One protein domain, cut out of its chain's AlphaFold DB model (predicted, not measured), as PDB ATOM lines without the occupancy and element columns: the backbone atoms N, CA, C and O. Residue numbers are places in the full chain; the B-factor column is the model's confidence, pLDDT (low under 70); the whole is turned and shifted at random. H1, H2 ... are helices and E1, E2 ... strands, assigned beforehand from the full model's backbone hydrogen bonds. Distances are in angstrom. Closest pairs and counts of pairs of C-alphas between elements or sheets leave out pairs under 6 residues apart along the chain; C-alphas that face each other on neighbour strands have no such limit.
ATOM      1  N   VAL A 498     264.998 457.876 330.158       88.75
ATOM      2  CA  VAL A 498     265.116 456.446 330.458       88.75
ATOM      3  C   VAL A 498     266.117 456.218 331.588       88.75
ATOM      4  O   VAL A 498     267.286 456.582 331.490       88.75
ATOM      5  N   GLN A 499     265.674 455.540 332.644       81.06
ATOM      6  CA  GLN A 499     266.521 454.983 333.691       81.06
ATOM      7  C   GLN A 499     266.425 453.454 333.658       81.06
ATOM      8  O   GLN A 499     265.353 452.874 333.832       81.06
ATOM      9  N   GLN A 500     267.556 452.790 333.430       68.25
ATOM     10  CA  GLN A 500     267.613 451.332 333.385       68.25
ATOM     11  C   GLN A 500     267.885 450.762 334.786       68.25
ATOM     12  O   GLN A 500     268.920 451.056 335.381       68.25
ATOM     13  N   HIS A 501     266.975 449.921 335.290       57.16
ATOM     14  CA  HIS A 501     267.158 449.123 336.512       57.16
ATOM     15  C   HIS A 501     266.979 447.639 336.167       57.16
ATOM     16  O   HIS A 501     265.866 447.109 336.160       57.16
ATOM     17  N   GLY A 502     268.079 446.962 335.830       61.50
ATOM     18  CA  GLY A 502     268.042 445.575 335.351       61.50
ATOM     19  C   GLY A 502     267.348 445.448 333.987       61.50
ATOM     20  O   GLY A 502     267.629 446.217 333.069       61.50
ATOM     21  N   PHE A 503     266.439 444.477 333.846       60.22
ATOM     22  CA  PHE A 503     265.673 444.248 332.608       60.22
ATOM     23  C   PHE A 503     264.454 445.175 332.447       60.22
ATOM     24  O   PHE A 503     263.817 445.164 331.397       60.22
ATOM     25  N   ASN A 504     264.127 445.984 333.462       73.81
ATOM     26  CA  ASN A 504     262.975 446.879 333.430       73.81
ATOM     27  C   ASN A 504     263.396 448.293 333.014       73.81
ATOM     28  O   ASN A 504     264.246 448.922 333.649       73.81
ATOM     29  N   VAL A 505     262.759 448.804 331.960       79.56
ATOM     30  CA  VAL A 505     262.832 450.218 331.581       79.56
ATOM     31  C   VAL A 505     261.911 450.996 332.522       79.56
ATOM     32  O   VAL A 505     260.752 450.619 332.701       79.56
ATOM     33  N   GLN A 506     262.426 452.054 333.146       85.44
ATOM     34  CA  GLN A 506     261.633 453.027 333.894       85.44
ATOM     35  C   GLN A 506     261.890 454.423 333.341       85.44
ATOM     36  O   GLN A 506     263.013 454.744 332.955       85.44
ATOM     37  N   LEU A 507     260.854 455.257 333.317       89.31
ATOM     38  CA  LEU A 507     260.996 456.658 332.944       89.31
ATOM     39  C   LEU A 507     261.143 457.526 334.193       89.31
ATOM     40  O   LEU A 507     260.425 457.343 335.174       89.31
ATOM     41  N   LYS A 508     262.064 458.486 334.140       90.19
ATOM     42  CA  LYS A 508     262.270 459.508 335.163       90.19
ATOM     43  C   LYS A 508     262.409 460.870 334.500       90.19
ATOM     44  O   LYS A 508     263.144 461.029 333.531       90.19
ATOM     45  N   TRP A 509     261.731 461.862 335.056       92.88
ATOM     46  CA  TRP A 509     261.692 463.206 334.497       92.88
ATOM     47  C   TRP A 509     261.661 464.272 335.595       92.88
ATOM     48  O   TRP A 509     261.501 463.985 336.782       92.88
ATOM     49  N   SER A 510     261.858 465.513 335.168       93.19
ATOM     50  CA  SER A 510     261.585 466.730 335.928       93.19
ATOM     51  C   SER A 510     261.250 467.849 334.936       93.19
ATOM     52  O   SER A 510     261.673 467.758 333.776       93.19
ATOM     53  N   PRO A 511     260.570 468.928 335.358       92.75
ATOM     54  CA  PRO A 511     260.274 470.048 334.467       92.75
ATOM     55  C   PRO A 511     261.532 470.636 333.807       92.75
ATOM     56  O   PRO A 511     261.523 470.951 332.618       92.75
ATOM     57  N   ASP A 512     262.640 470.717 334.546       93.06
ATOM     58  CA  ASP A 512     263.915 471.219 334.018       93.06
ATOM     59  C   ASP A 512     264.532 470.262 332.995       93.06
ATOM     60  O   ASP A 512     265.070 470.702 331.979       93.06
ATOM     61  N   ARG A 513     264.408 468.946 333.217       93.50
ATOM     62  CA  ARG A 513     264.861 467.941 332.252       93.50
ATOM     63  C   ARG A 513     264.045 468.009 330.966       93.50
ATOM     64  O   ARG A 513     264.635 467.978 329.893       93.50
ATOM     65  N   VAL A 514     262.722 468.152 331.069       94.19
ATOM     66  CA  VAL A 514     261.828 468.316 329.910       94.19
ATOM     67  C   VAL A 514     262.228 469.541 329.093       94.19
ATOM     68  O   VAL A 514     262.412 469.421 327.885       94.19
ATOM     69  N   LYS A 515     262.448 470.690 329.744       93.69
ATOM     70  CA  LYS A 515     262.912 471.911 329.065       93.69
ATOM     71  C   LYS A 515     264.263 471.712 328.387       93.69
ATOM     72  O   LYS A 515     264.400 472.039 327.215       93.69
ATOM     73  N   ALA A 516     265.238 471.136 329.090       93.75
ATOM     74  CA  ALA A 516     266.575 470.923 328.543       93.75
ATOM     75  C   ALA A 516     266.565 469.997 327.312       93.75
ATOM     76  O   ALA A 516     267.218 470.301 326.316       93.75
ATOM     77  N   VAL A 517     265.809 468.893 327.360       93.81
ATOM     78  CA  VAL A 517     265.661 467.978 326.216       93.81
ATOM     79  C   VAL A 517     264.885 468.652 325.078       93.81
ATOM     80  O   VAL A 517     265.294 468.551 323.926       93.81
ATOM     81  N   GLY A 518     263.816 469.393 325.385       92.75
ATOM     82  CA  GLY A 518     263.034 470.137 324.393       92.75
ATOM     83  C   GLY A 518     263.846 471.213 323.666       92.75
ATOM     84  O   GLY A 518     263.733 471.369 322.453       92.75
ATOM     85  N   GLU A 519     264.733 471.914 324.374       92.44
ATOM     86  CA  GLU A 519     265.658 472.874 323.764       92.44
ATOM     87  C   GLU A 519     266.642 472.205 322.802       92.44
ATOM     88  O   GLU A 519     266.902 472.753 321.732       92.44
ATOM     89  N   MET A 520     267.152 471.022 323.155       92.38
ATOM     90  CA  MET A 520     268.031 470.221 322.290       92.38
ATOM     91  C   MET A 520     267.297 469.640 321.081       92.38
ATOM     92  O   MET A 520     267.909 469.417 320.042       92.38
ATOM     93  N   ALA A 521     265.990 469.415 321.206       90.00
ATOM     94  CA  ALA A 521     265.144 468.881 320.149       90.00
ATOM     95  C   ALA A 521     264.777 469.910 319.066       90.00
ATOM     96  O   ALA A 521     264.193 469.526 318.049       90.00
ATOM     97  N   LYS A 522     265.083 471.204 319.251       86.38
ATOM     98  CA  LYS A 522     264.718 472.266 318.296       86.38
ATOM     99  C   LYS A 522     265.264 471.968 316.898       86.38
ATOM    100  O   LYS A 522     266.467 471.823 316.710       86.38
ATOM    101  N   GLY A 523     264.369 471.920 315.911       78.44
ATOM    102  CA  GLY A 523     264.719 471.610 314.519       78.44
ATOM    103  C   GLY A 523     264.900 470.116 314.223       78.44
ATOM    104  O   GLY A 523     265.264 469.769 313.103       78.44
ATOM    105  N   SER A 524     264.632 469.239 315.194       84.81
ATOM    106  CA  SER A 524     264.581 467.786 315.008       84.81
ATOM    107  C   SER A 524     263.142 467.290 314.817       84.81
ATOM    108  O   SER A 524     262.183 468.036 315.003       84.81
ATOM    109  N   SER A 525     262.980 466.009 314.480       84.50
ATOM    110  CA  SER A 525     261.671 465.348 314.391       84.50
ATOM    111  C   SER A 525     261.157 464.793 315.730       84.50
ATOM    112  O   SER A 525     260.173 464.054 315.740       84.50
ATOM    113  N   PHE A 526     261.842 465.060 316.846       87.88
ATOM    114  CA  PHE A 526     261.408 464.615 318.171       87.88
ATOM    115  C   PHE A 526     260.151 465.370 318.613       87.88
ATOM    116  O   PHE A 526     260.049 466.579 318.432       87.88
ATOM    117  N   SER A 527     259.199 464.660 319.221       88.62
ATOM    118  CA  SER A 527     257.968 465.256 319.740       88.62
ATOM    119  C   SER A 527     257.563 464.601 321.050       88.62
ATOM    120  O   SER A 527     257.482 463.377 321.141       88.62
ATOM    121  N   PHE A 528     257.205 465.418 322.042       91.38
ATOM    122  CA  PHE A 528     256.660 464.937 323.313       91.38
ATOM    123  C   PHE A 528     255.286 464.268 323.180       91.38
ATOM    124  O   PHE A 528     254.875 463.562 324.101       91.38
ATOM    125  N   ASN A 529     254.601 464.470 322.047       90.19
ATOM    126  CA  ASN A 529     253.310 463.856 321.725       90.19
ATOM    127  C   ASN A 529     253.462 462.542 320.937       90.19
ATOM    128  O   ASN A 529     252.475 461.841 320.714       90.19
ATOM    129  N   ALA A 530     254.678 462.191 320.505       88.81
ATOM    130  CA  ALA A 530     254.930 460.914 319.852       88.81
ATOM    131  C   ALA A 530     254.977 459.773 320.888       88.81
ATOM    132  O   ALA A 530     255.465 459.977 322.004       88.81
ATOM    133  N   PRO A 531     254.496 458.560 320.549       89.31
ATOM    134  CA  PRO A 531     254.584 457.416 321.447       89.31
ATOM    135  C   PRO A 531     256.033 457.031 321.757       89.31
ATOM    136  O   PRO A 531     256.825 456.788 320.846       89.31
ATOM    137  N   VAL A 532     256.346 456.884 323.045       87.62
ATOM    138  CA  VAL A 532     257.627 456.348 323.508       87.62
ATOM    139  C   VAL A 532     257.660 454.833 323.266       87.62
ATOM    140  O   VAL A 532     256.670 454.141 323.565       87.62
ATOM    141  N   PRO A 533     258.776 454.277 322.761       84.25
ATOM    142  CA  PRO A 533     258.956 452.834 322.632       84.25
ATOM    143  C   PRO A 533     258.694 452.093 323.952       84.25
ATOM    144  O   PRO A 533     258.896 452.631 325.037       84.25
ATOM    145  N   VAL A 534     258.216 450.847 323.867       81.19
ATOM    146  CA  VAL A 534     257.772 449.997 324.999       81.19
ATOM    147  C   VAL A 534     256.469 450.456 325.682       81.19
ATOM    148  O   VAL A 534     255.603 449.615 325.918       81.19
ATOM    149  N   TYR A 535     256.263 451.753 325.933       84.19
ATOM    150  CA  TYR A 535     255.074 452.260 326.648       84.19
ATOM    151  C   TYR A 535     253.856 452.512 325.754       84.19
ATOM    152  O   TYR A 535     252.732 452.516 326.252       84.19
ATOM    153  N   LYS A 536     254.059 452.719 324.442       85.38
ATOM    154  CA  LYS A 536     252.997 453.031 323.457       85.38
ATOM    155  C   LYS A 536     252.127 454.252 323.827       85.38
ATOM    156  O   LYS A 536     251.035 454.404 323.286       85.38
ATOM    157  N   LYS A 537     252.613 455.118 324.719       90.44
ATOM    158  CA  LYS A 537     252.003 456.390 325.138       90.44
ATOM    159  C   LYS A 537     253.002 457.521 324.937       90.44
ATOM    160  O   LYS A 537     254.207 457.263 324.917       90.44
ATOM    161  N   SER A 538     252.515 458.745 324.774       92.69
ATOM    162  CA  SER A 538     253.392 459.909 324.663       92.69
ATOM    163  C   SER A 538     254.011 460.273 326.017       92.69
ATOM    164  O   SER A 538     253.442 459.958 327.064       92.69
ATOM    165  N   LEU A 539     255.172 460.943 326.022       91.69
ATOM    166  CA  LEU A 539     255.764 461.446 327.272       91.69
ATOM    167  C   LEU A 539     254.796 462.393 327.989       91.69
ATOM    168  O   LEU A 539     254.652 462.305 329.205       91.69
ATOM    169  N   LYS A 540     254.083 463.241 327.234       92.25
ATOM    170  CA  LYS A 540     253.076 464.157 327.781       92.25
ATOM    171  C   LYS A 540     251.961 463.410 328.521       92.25
ATOM    172  O   LYS A 540     251.639 463.783 329.649       92.25
ATOM    173  N   ASP A 541     251.417 462.347 327.929       93.56
ATOM    174  CA  ASP A 541     250.372 461.534 328.567       93.56
ATOM    175  C   ASP A 541     250.900 460.848 329.828       93.56
ATOM    176  O   ASP A 541     250.237 460.856 330.863       93.56
ATOM    177  N   ILE A 542     252.124 460.312 329.773       92.69
ATOM    178  CA  ILE A 542     252.766 459.660 330.921       92.69
ATOM    179  C   ILE A 542     252.943 460.650 332.081       92.69
ATOM    180  O   ILE A 542     252.683 460.289 333.230       92.69
ATOM    181  N   PHE A 543     253.333 461.901 331.809       94.19
ATOM    182  CA  PHE A 543     253.461 462.932 332.845       94.19
ATOM    183  C   PHE A 543     252.110 463.242 333.505       94.19
ATOM    184  O   PHE A 543     252.021 463.274 334.733       94.19
ATOM    185  N   LEU A 544     251.049 463.405 332.705       92.62
ATOM    186  CA  LEU A 544     249.693 463.678 333.197       92.62
ATOM    187  C   LEU A 544     249.123 462.513 334.016       92.62
ATOM    188  O   LEU A 544     248.565 462.737 335.089       92.62
ATOM    189  N   GLU A 545     249.298 461.273 333.551       93.19
ATOM    190  CA  GLU A 545     248.836 460.065 334.249       93.19
ATOM    191  C   GLU A 545     249.508 459.874 335.615       93.19
ATOM    192  O   GLU A 545     248.903 459.316 336.528       93.19
ATOM    193  N   ASN A 546     250.737 460.370 335.774       92.38
ATOM    194  CA  ASN A 546     251.471 460.348 337.039       92.38
ATOM    195  C   ASN A 546     251.269 461.627 337.879       92.38
ATOM    196  O   ASN A 546     251.948 461.811 338.888       92.38
ATOM    197  N   GLY A 547     250.339 462.509 337.489       92.69
ATOM    198  CA  GLY A 547     249.981 463.715 338.241       92.69
ATOM    199  C   GLY A 547     250.973 464.879 338.129       92.69
ATOM    200  O   GLY A 547     250.868 465.834 338.896       92.69
ATOM    201  N   ASP A 548     251.918 464.843 337.184       94.12
ATOM    202  CA  ASP A 548     252.924 465.894 336.985       94.12
ATOM    203  C   ASP A 548     252.512 466.870 335.870       94.12
ATOM    204  O   ASP A 548     253.046 466.884 334.754       94.12
ATOM    205  N   ALA A 549     251.537 467.722 336.192       92.25
ATOM    206  CA  ALA A 549     251.053 468.762 335.287       92.25
ATOM    207  C   ALA A 549     252.144 469.782 334.906       92.25
ATOM    208  O   ALA A 549     252.098 470.342 333.814       92.25
ATOM    209  N   ALA A 550     253.141 470.007 335.770       92.19
ATOM    210  CA  ALA A 550     254.220 470.959 335.517       92.19
ATOM    211  C   ALA A 550     255.151 470.475 334.395       92.19
ATOM    212  O   ALA A 550     255.484 471.246 333.491       92.19
ATOM    213  N   SER A 551     255.532 469.195 334.409       93.44
ATOM    214  CA  SER A 551     256.310 468.587 333.323       93.44
ATOM    215  C   SER A 551     255.502 468.494 332.028       93.44
ATOM    216  O   SER A 551     256.043 468.774 330.961       93.44
ATOM    217  N   ALA A 552     254.202 468.188 332.103       91.31
ATOM    218  CA  ALA A 552     253.319 468.197 330.934       91.31
ATOM    219  C   ALA A 552     253.202 469.594 330.303       91.31
ATOM    220  O   ALA A 552     253.339 469.728 329.087       91.31
ATOM    221  N   GLN A 553     253.030 470.643 331.112       91.44
ATOM    222  CA  GLN A 553     252.997 472.027 330.638       91.44
ATOM    223  C   GLN A 553     254.340 472.453 330.027       91.44
ATOM    224  O   GLN A 553     254.369 473.143 329.012       91.44
ATOM    225  N   ALA A 554     255.466 472.000 330.589       90.44
ATOM    226  CA  ALA A 554     256.792 472.296 330.051       90.44
ATOM    227  C   ALA A 554     256.998 471.777 328.614       90.44
ATOM    228  O   ALA A 554     257.803 472.350 327.883       90.44
ATOM    229  N   THR A 555     256.258 470.745 328.184       90.44
ATOM    230  CA  THR A 555     256.311 470.246 326.798       90.44
ATOM    231  C   THR A 555     255.703 471.213 325.780       90.44
ATOM    232  O   THR A 555     256.091 471.197 324.616       90.44
ATOM    233  N   GLU A 556     254.778 472.088 326.193       86.56
ATOM    234  CA  GLU A 556     254.012 472.949 325.279       86.56
ATOM    235  C   GLU A 556     254.875 473.995 324.574       86.56
ATOM    236  O   GLU A 556     254.538 474.432 323.479       86.56
ATOM    237  N   ALA A 557     256.018 474.342 325.165       82.56
ATOM    238  CA  ALA A 557     256.988 475.260 324.578       82.56
ATOM    239  C   ALA A 557     257.795 474.656 323.408       82.56
ATOM    240  O   ALA A 557     258.565 475.377 322.772       82.56
ATOM    241  N   PHE A 558     257.653 473.352 323.144       81.88
ATOM    242  CA  PHE A 558     258.479 472.599 322.190       81.88
ATOM    243  C   PHE A 558     257.656 471.709 321.244       81.88
ATOM    244  O   PHE A 558     258.216 470.802 320.629       81.88
ATOM    245  N   ASN A 559     256.341 471.943 321.167       62.00
ATOM    246  CA  ASN A 559     255.418 471.224 320.283       62.00
ATOM    247  C   ASN A 559     255.372 471.790 318.868       62.00
ATOM    248  O   ASN A 559     255.444 473.032 318.725       62.00
TER     249      ASN A 559
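What this domain is: This is residues 498 to 559 of the 559 residues of an uncharacterized protein of Pseudomonas sp. WS 5011 (UniProt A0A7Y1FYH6). Three short helices group together, H3 between H1 and H2, and a two-strand hairpin, E1 and E2, lies at one end of the longest axis. A long loop, residues 521 to 538, joins H1 to H2. The 62 printed residues hold E1, E2, H1, H2, H3 in chain order, a mixed class with an antiparallel sheet E1 - E2. The whole is compact, radius of gyration of the C-alphas 11.5 A, spans 32 by 25 by 19 A.

How they stand to each other: E1, residues 498 to 501, and E2, 504 to 507, form an antiparallel hairpin at 144 degrees, with N 499 and O 506 2.8 A apart. H3, 549 to 558, touches H1, 511 to 520, the same way at a shallow tilt of 15 degrees; their closest C-alphas, Pro 511 and Ser 551, are 4.4 A apart. H3 touches H2, 539 to 545, opposite ways at a shallow tilt of 22 degrees, a helical hairpin; their closest C-alphas, Lys 540 and Ala 552, are 5.1 A apart. H1 and H2 are apart. Every O i to N i+4 pair is within hydrogen-bond range in H1 and H2, 3 of 6 in H3.

Where its parts are: E1 begins at C-alpha 498 (265.116, 456.446, 330.458), and H3 ends at C-alpha 558 (258.479, 472.599, 322.190). H1 measures 14.4 A and H3 15.5 A.

The domain as a whole: The printed part has no cut. The link H1 to H2 is long. Residues 500 to 503 and 559 are under 70 in pLDDT.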